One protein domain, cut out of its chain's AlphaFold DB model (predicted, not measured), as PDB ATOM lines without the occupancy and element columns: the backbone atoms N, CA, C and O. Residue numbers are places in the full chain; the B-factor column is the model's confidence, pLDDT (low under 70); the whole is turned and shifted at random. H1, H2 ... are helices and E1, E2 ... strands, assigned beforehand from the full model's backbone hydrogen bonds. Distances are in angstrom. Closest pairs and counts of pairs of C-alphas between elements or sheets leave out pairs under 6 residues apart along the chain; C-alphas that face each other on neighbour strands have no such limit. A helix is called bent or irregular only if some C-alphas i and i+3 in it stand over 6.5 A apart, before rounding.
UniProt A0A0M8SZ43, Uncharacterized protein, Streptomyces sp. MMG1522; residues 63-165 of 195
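Overview. This is residues 63 to 165 of the 195 residues of an uncharacterized protein of Streptomyces sp. MMG1522 (UniProt A0A0M8SZ43). A twisted sheet of four strands has H1 and both arms of the bent helix H3 over one face, its other face bare, as two layers; short H2, which follows H1 and precedes H3 along the chain, only grazes the sheet with residues 110 to 111. Long inner strands E1 and E4 run side by side and bend at residues 66 and 161. The printed part has 103 residues, with named elements E1 E2 H1 H2 H3 E3 E4, class mixed; the antiparallel sheet runs E2 E1 E4 E3. It is compact, radius of gyration of the C-alphas 14.0 A, spanning 43 by 32 by 20 A.

Arrangement. E1, residues 63 to 75, and E2, residues 84 to 91, form a hairpin; N 70 and O 89 are 2.8 A apart, within hydrogen-bond range. E4, residues 154 to 165, is antiparallel to E1, N 69 to O 160 2.8 A, and forms a hairpin with E3, residues 143 to 148, N 145 to O 157 2.9 A. H1, residues 94 to 106, is on the sheet at a height of 9.6 A, along E1 at 20 degrees on the local plane. H3, residues 115 to 138, assigned as one helix by its hydrogen bonds, is bent: C-alphas 127 and 130 are 7.9 A apart. Its arm H3b, residues 130 to 138, is on the same face as H1 and touches residues 94 to 98 of H1, closest C-alphas Pro 94 and Leu 137, 5.7 A. H3a, residues 115 to 127, touches residues 105 to 106 of H1, closest C-alphas Leu 105 and Ala 118, 6.2 A. H2, residues 108 to 111, only grazes the sheet. Each O i to N i+4 pair is within range in H1, H3a and H3b; H2 is too short for one.

Along the chain. E1 begins at C-alpha 63 (39.161, 20.232, 42.853) and is 34.7 A long; E4, 31.8 A, ends at C-alpha 165 (36.141, 23.581, 40.023). H1 is 18.7 A long, H3a 18.4 A.

Size, cuts and confidence. The farthest C-alphas, His 63 and Lys 151, are 44.9 A apart. The printed part has no cut, and no link is long. Residues 78 to 81 have pLDDT under 70.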
ATOM      1  N   HIS A  63      37.995  19.512  42.346       88.81
ATOM      2  CA  HIS A  63      39.161  20.232  42.853       88.81
ATOM      3  C   HIS A  63      39.004  21.723  42.618       88.81
ATOM      4  O   HIS A  63      38.733  22.168  41.502       88.81
ATOM      5  N   ARG A  64      39.209  22.520  43.667       94.19
ATOM      6  CA  ARG A  64      39.220  23.979  43.551       94.19
ATOM      7  C   ARG A  64      40.529  24.443  42.928       94.19
ATOM      8  O   ARG A  64      41.599  24.233  43.491       94.19
ATOM      9  N   GLN A  65      40.425  25.146  41.810       94.12
ATOM     10  CA  GLN A  65      41.551  25.662  41.047       94.12
ATOM     11  C   GLN A  65      41.464  27.181  40.872       94.12
ATOM     12  O   GLN A  65      40.400  27.796  40.975       94.12
ATOM     13  N   ARG A  66      42.623  27.787  40.613       94.69
ATOM     14  CA  ARG A  66      42.769  29.178  40.169       94.69
ATOM     15  C   ARG A  66      43.164  29.176  38.700       94.69
ATOM     16  O   ARG A  66      43.893  28.293  38.258       94.69
ATOM     17  N   GLY A  67      42.702  30.169  37.960       95.88
ATOM     18  CA  GLY A  67      43.090  30.347  36.568       95.88
ATOM     19  C   GLY A  67      42.568  31.652  35.999       95.88
ATOM     20  O   GLY A  67      42.192  32.562  36.738       95.88
ATOM     21  N   PHE A  68      42.550  31.729  34.676       96.31
ATOM     22  CA  PHE A  68      42.217  32.930  33.927       96.31
ATOM     23  C   PHE A  68      41.197  32.593  32.851       96.31
ATOM     24  O   PHE A  68      41.427  31.712  32.022       96.31
ATOM     25  N   ARG A  69      40.068  33.297  32.867       96.62
ATOM     26  CA  ARG A  69      39.029  33.206  31.849       96.62
ATOM     27  C   ARG A  69      39.528  34.035  30.697       96.62
ATOM     28  O   ARG A  69      39.742  35.227  30.881       96.62
ATOM     29  N   PHE A  70      39.726  33.404  29.560       95.62
ATOM     30  CA  PHE A  70      40.067  34.073  28.326       95.62
ATOM     31  C   PHE A  70      38.832  34.068  27.436       95.62
ATOM     32  O   PHE A  70      38.274  33.000  27.173       95.62
ATOM     33  N   GLU A  71      38.393  35.244  27.009       95.06
ATOM     34  CA  GLU A  71      37.205  35.405  26.178       95.06
ATOM     35  C   GLU A  71      37.500  36.336  25.018       95.06
ATOM     36  O   GLU A  71      38.150  37.366  25.190       95.06
ATOM     37  N   VAL A  72      36.985  35.976  23.851       93.44
ATOM     38  CA  VAL A  72      37.028  36.807  22.655       93.44
ATOM     39  C   VAL A  72      35.618  36.954  22.147       93.44
ATOM     40  O   VAL A  72      34.950  35.957  21.875       93.44
ATOM     41  N   LEU A  73      35.172  38.194  22.042       91.56
ATOM     42  CA  LEU A  73      33.796  38.557  21.756       91.56
ATOM     43  C   LEU A  73      33.767  39.432  20.509       91.56
ATOM     44  O   LEU A  73      34.523  40.398  20.416       91.56
ATOM     45  N   ARG A  74      32.909  39.099  19.547       89.44
ATOM     46  CA  ARG A  74      32.699  39.891  18.333       89.44
ATOM     47  C   ARG A  74      31.333  40.561  18.377       89.44
ATOM     48  O   ARG A  74      30.327  39.919  18.658       89.44
ATOM     49  N   TYR A  75      31.309  41.839  18.026       87.31
ATOM     50  CA  TYR A  75      30.109  42.665  18.010       87.31
ATOM     51  C   TYR A  75      29.819  43.162  16.589       87.31
ATOM     52  O   TYR A  75      30.722  43.603  15.862       87.31
ATOM     53  N   GLY A  76      28.550  43.059  16.185       83.44
ATOM     54  CA  GLY A  76      28.046  43.492  14.882       83.44
ATOM     55  C   GLY A  76      27.715  44.995  14.806       83.44
ATOM     56  O   GLY A  76      27.705  45.668  15.832       83.44
ATOM     57  N   PRO A  77      27.430  45.536  13.600       73.56
ATOM     58  CA  PRO A  77      27.125  46.957  13.383       73.56
ATOM     59  C   PRO A  77      25.816  47.459  14.009       73.56
ATOM     60  O   PRO A  77      25.665  48.669  14.155       73.56
ATOM     61  N   ALA A  78      24.846  46.572  14.265       59.78
ATOM     62  CA  ALA A  78      23.459  46.981  14.511       59.78
ATOM     63  C   ALA A  78      22.635  46.071  15.449       59.78
ATOM     64  O   ALA A  78      21.586  46.501  15.921       59.78
ATOM     65  N   ASP A  79      23.087  44.861  15.790       49.69
ATOM     66  CA  ASP A  79      22.150  43.820  16.243       49.69
ATOM     67  C   ASP A  79      22.404  43.389  17.693       49.69
ATOM     68  O   ASP A  79      22.966  42.333  17.960       49.69
ATOM     69  N   GLY A  80      21.947  44.215  18.636       52.31
ATOM     70  CA  GLY A  80      21.716  43.800  20.021       52.31
ATOM     71  C   GLY A  80      22.968  43.639  20.891       52.31
ATOM     72  O   GLY A  80      24.060  43.311  20.453       52.31
ATOM     73  N   PHE A  81      22.786  43.854  22.190       66.19
ATOM     74  CA  PHE A  81      23.801  43.787  23.250       66.19
ATOM     75  C   PHE A  81      24.470  42.403  23.444       66.19
ATOM     76  O   PHE A  81      25.120  42.183  24.467       66.19
ATOM     77  N   VAL A  82      24.301  41.452  22.518       80.31
ATOM     78  CA  VAL A  82      24.767  40.069  22.665       80.31
ATOM     79  C   VAL A  82      25.943  39.811  21.717       80.31
ATOM     80  O   VAL A  82      25.729  39.630  20.519       80.31
ATOM     81  N   PRO A  83      27.187  39.782  22.223       88.50
ATOM     82  CA  PRO A  83      28.341  39.440  21.403       88.50
ATOM     83  C   PRO A  83      28.338  37.977  20.954       88.50
ATOM     84  O   PRO A  83      27.941  37.081  21.701       88.50
ATOM     85  N   GLU A  84      28.895  37.728  19.771       89.56
ATOM     86  CA  GLU A  84      29.261  36.392  19.303       89.56
ATOM     87  C   GLU A  84      30.554  35.941  20.017       89.56
ATOM     88  O   GLU A  84      31.592  36.598  19.868       89.56
ATOM     89  N   PRO A  85      30.544  34.836  20.786       91.38
ATOM     90  CA  PRO A  85      31.762  34.288  21.365       91.38
ATOM     91  C   PRO A  85      32.615  33.620  20.283       91.38
ATOM     92  O   PRO A  85      32.197  32.655  19.648       91.38
ATOM     93  N   VAL A  86      33.836  34.114  20.103       91.50
ATOM     94  CA  VAL A  86      34.804  33.600  19.123       91.50
ATOM     95  C   VAL A  86      35.759  32.588  19.754       91.50
ATOM     96  O   VAL A  86      36.114  31.592  19.129       91.50
ATOM     97  N   ASP A  87      36.190  32.833  20.991       92.38
ATOM     98  CA  ASP A  87      37.054  31.917  21.738       92.38
ATOM     99  C   ASP A  87      36.773  32.051  23.237       92.38
ATOM    100  O   ASP A  87      36.691  33.163  23.759       92.38
ATOM    101  N   LEU A  88      36.615  30.921  23.923       94.31
ATOM    102  CA  LEU A  88      36.342  30.844  25.356       94.31
ATOM    103  C   LEU A  88      37.222  29.751  25.957       94.31
ATOM    104  O   LEU A  88      37.074  28.573  25.627       94.31
ATOM    105  N   ARG A  89      38.137  30.126  26.855       94.31
ATOM    106  CA  ARG A  89      39.069  29.181  27.491       94.31
ATOM    107  C   ARG A  89      39.268  29.491  28.961       94.31
ATOM    108  O   ARG A  89      39.130  30.630  29.406       94.31
ATOM    109  N   VAL A  90      39.688  28.467  29.693       95.25
ATOM    110  CA  VAL A  90      40.315  28.624  31.003       95.25
ATOM    111  C   VAL A  90      41.796  28.315  30.849       95.25
ATOM    112  O   VAL A  90      42.171  27.277  30.307       95.25
ATOM    113  N   LEU A  91      42.637  29.245  31.286       96.31
ATOM    114  CA  LEU A  91      44.089  29.153  31.195       96.31
ATOM    115  C   LEU A  91      44.685  29.112  32.598       96.31
ATOM    116  O   LEU A  91      44.206  29.788  33.509       96.31
ATOM    117  N   ALA A  92      45.734  28.312  32.777       94.88
ATOM    118  CA  ALA A  92      46.336  28.097  34.089       94.88
ATOM    119  C   ALA A  92      47.140  29.316  34.565       94.88
ATOM    120  O   ALA A  92      47.127  29.636  35.753       94.88
ATOM    121  N   THR A  93      47.828  30.011  33.651       96.19
ATOM    122  CA  THR A  93      48.767  31.079  34.015       96.19
ATOM    123  C   THR A  93      48.529  32.389  33.252       96.19
ATOM    124  O   THR A  93      48.043  32.365  32.116       96.19
ATOM    125  N   PRO A  94      48.953  33.543  33.812       95.25
ATOM    126  CA  PRO A  94      48.951  34.820  33.094       95.25
ATOM    127  C   PRO A  94      49.724  34.766  31.774       95.25
ATOM    128  O   PRO A  94      49.300  35.319  30.763       95.25
ATOM    129  N   ARG A  95      50.869  34.067  31.769       96.50
ATOM    130  CA  ARG A  95      51.735  33.945  30.591       96.50
ATOM    131  C   ARG A  95      51.042  33.190  29.465       96.50
ATOM    132  O   ARG A  95      51.180  33.588  28.309       96.50
ATOM    133  N   ASP A  96      50.274  32.151  29.789       96.50
ATOM    134  CA  ASP A  96      49.489  31.421  28.793       96.50
ATOM    135  C   ASP A  96      48.425  32.320  28.160       96.50
ATOM    136  O   ASP A  96      48.275  32.301  26.939       96.50
ATOM    137  N   ALA A  97      47.747  33.155  28.956       93.69
ATOM    138  CA  ALA A  97      46.761  34.111  28.453       93.69
ATOM    139  C   ALA A  97      47.370  35.118  27.475       93.69
ATOM    140  O   ALA A  97      46.879  35.264  26.355       93.69
ATOM    141  N   ILE A  98      48.493  35.738  27.845       91.62
ATOM    142  CA  ILE A  98      49.200  36.663  26.949       91.62
ATOM    143  C   ILE A  98      49.712  35.941  25.696       91.62
ATOM    144  O   ILE A  98      49.640  36.490  24.597       91.62
ATOM    145  N   ARG A  99      50.194  34.697  25.816       93.75
ATOM    146  CA  ARG A  99      50.635  33.903  24.659       93.75
ATOM    147  C   ARG A  99      49.485  33.638  23.686       93.75
ATOM    148  O   ARG A  99      49.669  33.847  22.490       93.75
ATOM    149  N   VAL A 100      48.325  33.203  24.176       93.19
ATOM    150  CA  VAL A 100      47.140  32.949  23.337       93.19
ATOM    151  C   VAL A 100      46.697  34.232  22.634       93.19
ATOM    152  O   VAL A 100      46.518  34.222  21.416       93.19
ATOM    153  N   LEU A 101      46.620  35.346  23.365       88.50
ATOM    154  CA  LEU A 101      46.251  36.649  22.809       88.50
ATOM    155  C   LEU A 101      47.205  37.063  21.670       88.50
ATOM    156  O   LEU A 101      46.768  37.425  20.576       88.50
ATOM    157  N   ARG A 102      48.522  36.921  21.879       89.25
ATOM    158  CA  ARG A 102      49.541  37.204  20.852       89.25
ATOM    159  C   ARG A 102      49.380  36.331  19.609       89.25
ATOM    160  O   ARG A 102      49.507  36.835  18.495       89.25
ATOM    161  N   VAL A 103      49.123  35.034  19.788       91.44
ATOM    162  CA  VAL A 103      48.904  34.102  18.669       91.44
ATOM    163  C   VAL A 103      47.667  34.502  17.872       91.44
ATOM    164  O   VAL A 103      47.725  34.521  16.643       91.44
ATOM    165  N   GLN A 104      46.579  34.877  18.542       89.06
ATOM    166  CA  GLN A 104      45.353  35.304  17.876       89.06
ATOM    167  C   GLN A 104      45.525  36.603  17.080       89.06
ATOM    168  O   GLN A 104      45.095  36.654  15.930       89.06
ATOM    169  N   LEU A 105      46.209  37.620  17.621       85.12
ATOM    170  CA  LEU A 105      46.483  38.850  16.860       85.12
ATOM    171  C   LEU A 105      47.394  38.612  15.647       85.12
ATOM    172  O   LEU A 105      47.281  39.313  14.645       85.12
ATOM    173  N   ARG A 106      48.289  37.620  15.712       86.44
ATOM    174  CA  ARG A 106      49.118  37.220  14.563       86.44
ATOM    175  C   ARG A 106      48.351  36.354  13.562       86.44
ATOM    176  O   ARG A 106      48.594  36.448  12.366       86.44
ATOM    177  N   SER A 107      47.382  35.574  14.035       85.38
ATOM    178  CA  SER A 107      46.485  34.733  13.224       85.38
ATOM    179  C   SER A 107      45.180  35.464  12.880       85.38
ATOM    180  O   SER A 107      44.123  34.860  12.721       85.38
ATOM    181  N   SER A 108      45.258  36.788  12.778       74.50
ATOM    182  CA  SER A 108      44.141  37.736  12.723       74.50
ATOM    183  C   SER A 108      43.165  37.532  11.562       74.50
ATOM    184  O   SER A 108      41.994  37.888  11.674       74.50
ATOM    185  N   HIS A 109      43.608  36.899  10.477       74.19
ATOM    186  CA  HIS A 109      42.750  36.511   9.357       74.19
ATOM    187  C   HIS A 109      41.624  35.553   9.787       74.19
ATOM    188  O   HIS A 109      40.503  35.684   9.302       74.19
ATOM    189  N   VAL A 110      41.874  34.661  10.756       73.75
ATOM    190  CA  VAL A 110      40.858  33.749  11.327       73.75
ATOM    191  C   VAL A 110      39.766  34.525  12.073       73.75
ATOM    192  O   VAL A 110      38.630  34.077  12.191       73.75
ATOM    193  N   LEU A 111      40.087  35.733  12.537       77.62
ATOM    194  CA  LEU A 111      39.159  36.617  13.236       77.62
ATOM    195  C   LEU A 111      38.414  37.570  12.290       77.62
ATOM    196  O   LEU A 111      37.587  38.355  12.760       77.62
ATOM    197  N   GLY A 112      38.670  37.490  10.979       82.06
ATOM    198  CA  GLY A 112      38.086  38.384   9.977       82.06
ATOM    199  C   GLY A 112      38.680  39.796   9.995       82.06
ATOM    200  O   GLY A 112      38.038  40.733   9.520       82.06
ATOM    201  N   LEU A 113      39.879  39.962  10.565       84.25
ATOM    202  CA  LEU A 113      40.584  41.240  10.609       84.25
ATOM    203  C   LEU A 113      41.327  41.489   9.299       84.25
ATOM    204  O   LEU A 113      41.983  40.600   8.753       84.25
ATOM    205  N   THR A 114      41.288  42.730   8.823       85.75
ATOM    206  CA  THR A 114      42.162  43.153   7.725       85.75
ATOM    207  C   THR A 114      43.621  43.238   8.199       85.75
ATOM    208  O   THR A 114      43.865  43.514   9.378       85.75
ATOM    209  N   PRO A 115      44.618  43.091   7.302       84.94
ATOM    210  CA  PRO A 115      46.032  43.229   7.671       84.94
ATOM    211  C   PRO A 115      46.347  44.557   8.370       84.94
ATOM    212  O   PRO A 115      47.147  44.607   9.299       84.94
ATOM    213  N   HIS A 116      45.669  45.632   7.964       84.75
ATOM    214  CA  HIS A 116      45.819  46.945   8.578       84.75
ATOM    215  C   HIS A 116      45.262  46.992  10.014       84.75
ATOM    216  O   HIS A 116      45.921  47.523  10.904       84.75
ATOM    217  N   GLU A 117      44.083  46.413  10.269       85.19
ATOM    218  CA  GLU A 117      43.509  46.321  11.625       85.19
ATOM    219  C   GLU A 117      44.395  45.473  12.550       85.19
ATOM    220  O   GLU A 117      44.679  45.884  13.678       85.19
ATOM    221  N   ALA A 118      44.901  44.343  12.051       85.12
ATOM    222  CA  ALA A 118      45.836  43.493  12.781       85.12
ATOM    223  C   ALA A 118      47.164  44.204  13.085       85.12
ATOM    224  O   ALA A 118      47.660  44.135  14.209       85.12
ATOM    225  N   GLY A 119      47.716  44.927  12.104       85.25
ATOM    226  CA  GLY A 119      48.951  45.693  12.257       85.25
ATOM    227  C   GLY A 119      48.846  46.761  13.346       85.25
ATOM    228  O   GLY A 119      49.737  46.860  14.185       85.25
ATOM    229  N   ARG A 120      47.729  47.504  13.404       83.25
ATOM    230  CA  ARG A 120      47.495  48.486  14.479       83.25
ATOM    231  C   ARG A 120      47.427  47.829  15.859       83.25
ATOM    232  O   ARG A 120      48.046  48.327  16.797       83.25
ATOM    233  N   ALA A 121      46.702  46.715  15.979       82.81
ATOM    234  CA  ALA A 121      46.571  45.994  17.244       82.81
ATOM    235  C   ALA A 121      47.922  45.445  17.736       82.81
ATOM    236  O   ALA A 121      48.256  45.578  18.915       82.81
ATOM    237  N   LEU A 122      48.721  44.870  16.831       85.25
ATOM    238  CA  LEU A 122      50.064  44.379  17.145       85.25
ATOM    239  C   LEU A 122      50.999  45.515  17.560       85.25
ATOM    240  O   LEU A 122      51.623  45.410  18.613       85.25
ATOM    241  N   HIS A 123      51.032  46.609  16.795       84.06
ATOM    242  CA  HIS A 123      51.880  47.768  17.076       84.06
ATOM    243  C   HIS A 123      51.645  48.324  18.483       84.06
ATOM    244  O   HIS A 123      52.578  48.463  19.271       84.06
ATOM    245  N   PHE A 124      50.383  48.576  18.820       77.62
ATOM    246  CA  PHE A 124      49.996  49.056  20.139       77.62
ATOM    247  C   PHE A 124      50.417  48.088  21.255       77.62
ATOM    248  O   PHE A 124      50.949  48.490  22.291       77.62
ATOM    249  N   SER A 125      50.217  46.789  21.040       81.38
ATOM    250  CA  SER A 125      50.526  45.798  22.064       81.38
ATOM    251  C   SER A 125      52.037  45.630  22.281       81.38
ATOM    252  O   SER A 125      52.481  45.382  23.405       81.38
ATOM    253  N   GLU A 126      52.834  45.801  21.221       84.12
ATOM    254  CA  GLU A 126      54.301  45.777  21.259       84.12
ATOM    255  C   GLU A 126      54.906  47.011  21.950       84.12
ATOM    256  O   GLU A 126      55.972  46.891  22.550       84.12
ATOM    257  N   GLN A 127      54.200  48.147  22.005       84.06
ATOM    258  CA  GLN A 127      54.602  49.353  22.755       84.06
ATOM    259  C   GLN A 127      54.416  49.240  24.284       84.06
ATOM    260  O   GLN A 127      54.143  50.216  24.977       84.06
ATOM    261  N   GLY A 128      54.564  48.037  24.840       80.25
ATOM    262  CA  GLY A 128      54.453  47.784  26.281       80.25
ATOM    263  C   GLY A 128      53.062  47.356  26.757       80.25
ATOM    264  O   GLY A 128      52.915  46.993  27.928       80.25
ATOM    265  N   GLY A 129      52.063  47.287  25.868       85.12
ATOM    266  CA  GLY A 129      50.730  46.760  26.187       85.12
ATOM    267  C   GLY A 129      50.781  45.348  26.787       85.12
ATOM    268  O   GLY A 129      50.127  45.081  27.796       85.12
ATOM    269  N   TRP A 130      51.647  44.472  26.259       87.19
ATOM    270  CA  TRP A 130      51.857  43.125  26.811       87.19
ATOM    271  C   TRP A 130      52.371  43.115  28.247       87.19
ATOM    272  O   TRP A 130      51.940  42.292  29.054       87.19
ATOM    273  N   VAL A 131      53.314  44.006  28.552       88.38
ATOM    274  CA  VAL A 131      53.947  44.083  29.872       88.38
ATOM    275  C   VAL A 131      52.937  44.593  30.895       88.38
ATOM    276  O   VAL A 131      52.815  44.011  31.972       88.38
ATOM    277  N   SER A 132      52.159  45.617  30.530       87.31
ATOM    278  CA  SER A 132      51.080  46.145  31.368       87.31
ATOM    279  C   SER A 132      50.015  45.084  31.667       87.31
ATOM    280  O   SER A 132      49.697  44.839  32.832       87.31
ATOM    281  N   ALA A 133      49.539  44.378  30.634       89.00
ATOM    282  CA  ALA A 133      48.546  43.314  30.777       89.00
ATOM    283  C   ALA A 133      49.055  42.166  31.662       89.00
ATOM    284  O   ALA A 133      48.359  41.724  32.574       89.00
ATOM    285  N   LEU A 134      50.296  41.714  31.453       92.56
ATOM    286  CA  LEU A 134      50.899  40.680  32.292       92.56
ATOM    287  C   LEU A 134      51.022  41.133  33.757       92.56
ATOM    288  O   LEU A 134      50.737  40.352  34.664       92.56
ATOM    289  N   GLY A 135      51.415  42.389  33.983       91.75
ATOM    290  CA  GLY A 135      51.481  42.987  35.314       91.75
ATOM    291  C   GLY A 135      50.122  43.013  36.015       91.75
ATOM    292  O   GLY A 135      50.038  42.612  37.175       91.75
ATOM    293  N   ALA A 136      49.060  43.418  35.312       91.19
ATOM    294  CA  ALA A 136      47.689  43.407  35.830       91.19
ATOM    295  C   ALA A 136      47.251  41.992  36.241       91.19
ATOM    296  O   ALA A 136      46.845  41.764  37.380       91.19
ATOM    297  N   LEU A 137      47.456  41.005  35.366       93.06
ATOM    298  CA  LEU A 137      47.102  39.614  35.658       93.06
ATOM    299  C   LEU A 137      47.889  39.037  36.845       93.06
ATOM    300  O   LEU A 137      47.331  38.273  37.633       93.06
ATOM    301  N   HIS A 138      49.162  39.411  37.010       94.31
ATOM    302  CA  HIS A 138      49.949  39.024  38.187       94.31
ATOM    303  C   HIS A 138      49.435  39.649  39.487       94.31
ATOM    304  O   HIS A 138      49.533  39.010  40.533       94.31
ATOM    305  N   ARG A 139      48.845  40.849  39.429       93.38
ATOM    306  CA  ARG A 139      48.161  41.480  40.569       93.38
ATOM    307  C   ARG A 139      46.755  40.926  40.821       93.38
ATOM    308  O   ARG A 139      46.129  41.295  41.808       93.38
ATOM    309  N   GLY A 140      46.264  40.022  39.972       91.94
ATOM    310  CA  GLY A 140      44.898  39.511  40.062       91.94
ATOM    311  C   GLY A 140      43.848  40.492  39.534       91.94
ATOM    312  O   GLY A 140      42.668  40.341  39.844       91.94
ATOM    313  N   GLU A 141      44.256  41.460  38.718       93.31
ATOM    314  CA  GLU A 141      43.361  42.375  38.015       93.31
ATOM    315  C   GLU A 141      42.928  41.764  36.677       93.31
ATOM    316  O   GLU A 141      43.660  40.989  36.053       93.31
ATOM    317  N   ALA A 142      41.724  42.112  36.226       91.81
ATOM    318  CA  ALA A 142      41.299  41.813  34.868       91.81
ATOM    319  C   ALA A 142      42.039  42.714  33.870       91.81
ATOM    320  O   ALA A 142      42.392  43.850  34.173       91.81
ATOM    321  N   CYS A 143      42.236  42.225  32.651       89.75
ATOM    322  CA  CYS A 143      42.729  43.046  31.555       89.75
ATOM    323  C   CYS A 143      42.013  42.674  30.260       89.75
ATOM    324  O   CYS A 143      41.594  41.531  30.083       89.75
ATOM    325  N   GLY A 144      41.911  43.616  29.333       86.81
ATOM    326  CA  GLY A 144      41.280  43.367  28.047       86.81
ATOM    327  C   GLY A 144      41.746  44.332  26.977       86.81
ATOM    328  O   GLY A 144      42.503  45.257  27.246       86.81
ATOM    329  N   PHE A 145      41.326  44.097  25.750       82.81
ATOM    330  CA  PHE A 145      41.685  44.929  24.614       82.81
ATOM    331  C   PHE A 145      40.501  44.977  23.662       82.81
ATOM    332  O   PHE A 145      39.941  43.930  23.345       82.81
ATOM    333  N   THR A 146      40.154  46.167  23.184       86.62
ATOM    334  CA  THR A 146      39.070  46.348  22.217       86.62
ATOM    335  C   THR A 146      39.628  46.913  20.923       86.62
ATOM    336  O   THR A 146      40.282  47.960  20.910       86.62
ATOM    337  N   LEU A 147      39.335  46.228  19.820       86.06
ATOM    338  CA  LEU A 147      39.673  46.659  18.473       86.06
ATOM    339  C   LEU A 147      38.404  47.054  17.731       86.06
ATOM    340  O   LEU A 147      37.594  46.196  17.372       86.06
ATOM    341  N   MET A 148      38.263  48.347  17.440       85.00
ATOM    342  CA  MET A 148      37.193  48.790  16.555       85.00
ATOM    343  C   MET A 148      37.548  48.468  15.109       85.00
ATOM    344  O   MET A 148      38.654  48.737  14.621       85.00
ATOM    345  N   LEU A 149      36.567  47.918  14.414       82.56
ATOM    346  CA  LEU A 149      36.630  47.568  13.010       82.56
ATOM    347  C   LEU A 149      35.771  48.535  12.203       82.56
ATOM    348  O   LEU A 149      34.942  49.291  12.718       82.56
ATOM    349  N   ARG A 150      35.936  48.497  10.881       80.81
ATOM    350  CA  ARG A 150      35.072  49.286   9.996       80.81
ATOM    351  C   ARG A 150      33.597  48.887  10.137       80.81
ATOM    352  O   ARG A 150      33.279  47.712  10.351       80.81
ATOM    353  N   LYS A 151      32.716  49.864   9.877       82.06
ATOM    354  CA  LYS A 151      31.247  49.731   9.877       82.06
ATOM    355  C   LYS A 151      30.667  49.398  11.261       82.06
ATOM    356  O   LYS A 151      29.821  48.525  11.361       82.06
ATOM    357  N   GLY A 152      31.163  50.033  12.324       79.56
ATOM    358  CA  GLY A 152      30.596  49.909  13.677       79.56
ATOM    359  C   GLY A 152      30.822  48.564  14.379       79.56
ATOM    360  O   GLY A 152      30.340  48.367  15.486       79.56
ATOM    361  N   ARG A 153      31.567  47.640  13.767       84.31
ATOM    362  CA  ARG A 153      31.923  46.349  14.372       84.31
ATOM    363  C   ARG A 153      33.092  46.519  15.330       84.31
ATOM    364  O   ARG A 153      33.938  47.384  15.112       84.31
ATOM    365  N   HIS A 154      33.200  45.655  16.326       87.62
ATOM    366  CA  HIS A 154      34.390  45.591  17.171       87.62
ATOM    367  C   HIS A 154      34.620  44.179  17.702       87.62
ATOM    368  O   HIS A 154      33.715  43.343  17.704       87.62
ATOM    369  N   ILE A 155      35.861  43.901  18.091       88.50
ATOM    370  CA  ILE A 155      36.240  42.662  18.771       88.50
ATOM    371  C   ILE A 155      36.870  43.032  20.100       88.50
ATOM    372  O   ILE A 155      37.709  43.933  20.162       88.50
ATOM    373  N   GLU A 156      36.476  42.320  21.144       91.06
ATOM    374  CA  GLU A 156      37.015  42.472  22.484       91.06
ATOM    375  C   GLU A 156      37.699  41.190  22.931       91.06
ATOM    376  O   GLU A 156      37.176  40.090  22.751       91.06
ATOM    377  N   TRP A 157      38.852  41.348  23.562       92.44
ATOM    378  CA  TRP A 157      39.546  40.310  24.300       92.44
ATOM    379  C   TRP A 157      39.428  40.622  25.779       92.44
ATOM    380  O   TRP A 157      39.749  41.732  26.194       92.44
ATOM    381  N   HIS A 158      39.047  39.634  26.575       93.38
ATOM    382  CA  HIS A 158      38.949  39.743  28.026       93.38
ATOM    383  C   HIS A 158      39.755  38.630  28.680       93.38
ATOM    384  O   HIS A 158      39.632  37.460  28.320       93.38
ATOM    385  N   VAL A 159      40.564  38.992  29.672       94.62
ATOM    386  CA  VAL A 159      41.282  38.053  30.531       94.62
ATOM    387  C   VAL A 159      40.983  38.385  31.979       94.62
ATOM    388  O   VAL A 159      41.329  39.461  32.466       94.62
ATOM    389  N   ARG A 160      40.323  37.460  32.675       95.12
ATOM    390  CA  ARG A 160      39.830  37.686  34.039       95.12
ATOM    391  C   ARG A 160      40.298  36.571  34.967       95.12
ATOM    392  O   ARG A 160      40.010  35.407  34.680       95.12
ATOM    393  N   PRO A 161      40.995  36.877  36.071       94.75
ATOM    394  CA  PRO A 161      41.297  35.880  37.092       94.75
ATOM    395  C   PRO A 161      40.003  35.267  37.635       94.75
ATOM    396  O   PRO A 161      39.027  35.975  37.882       94.75
ATOM    397  N   LEU A 162      39.980  33.950  37.821       94.69
ATOM    398  CA  LEU A 162      38.831  33.249  38.384       94.69
ATOM    399  C   LEU A 162      39.242  32.084  39.287       94.69
ATOM    400  O   LEU A 162      40.353  31.550  39.217       94.69
ATOM    401  N   LEU A 163      38.285  31.668  40.109       94.50
ATOM    402  CA  LEU A 163      38.296  30.409  40.840       94.50
ATOM    403  C   LEU A 163      37.261  29.481  40.207       94.50
ATOM    404  O   LEU A 163      36.118  29.893  40.017       94.50
ATOM    405  N   TYR A 164      37.652  28.254  39.882       90.69
ATOM    406  CA  TYR A 164      36.758  27.250  39.299       90.69
ATOM    407  C   TYR A 164      36.957  25.891  39.951       90.69
ATOM    408  O   TYR A 164      37.909  25.678  40.702       90.69
ATOM    409  N   LEU A 165      36.029  24.984  39.670       91.50
ATOM    410  CA  LEU A 165      36.141  23.581  40.023       91.50
ATOM    411  C   LEU A 165      36.519  22.799  38.767       91.50
ATOM    412  O   LEU A 165      35.826  22.898  37.754       91.50
TER     413      LEU A 165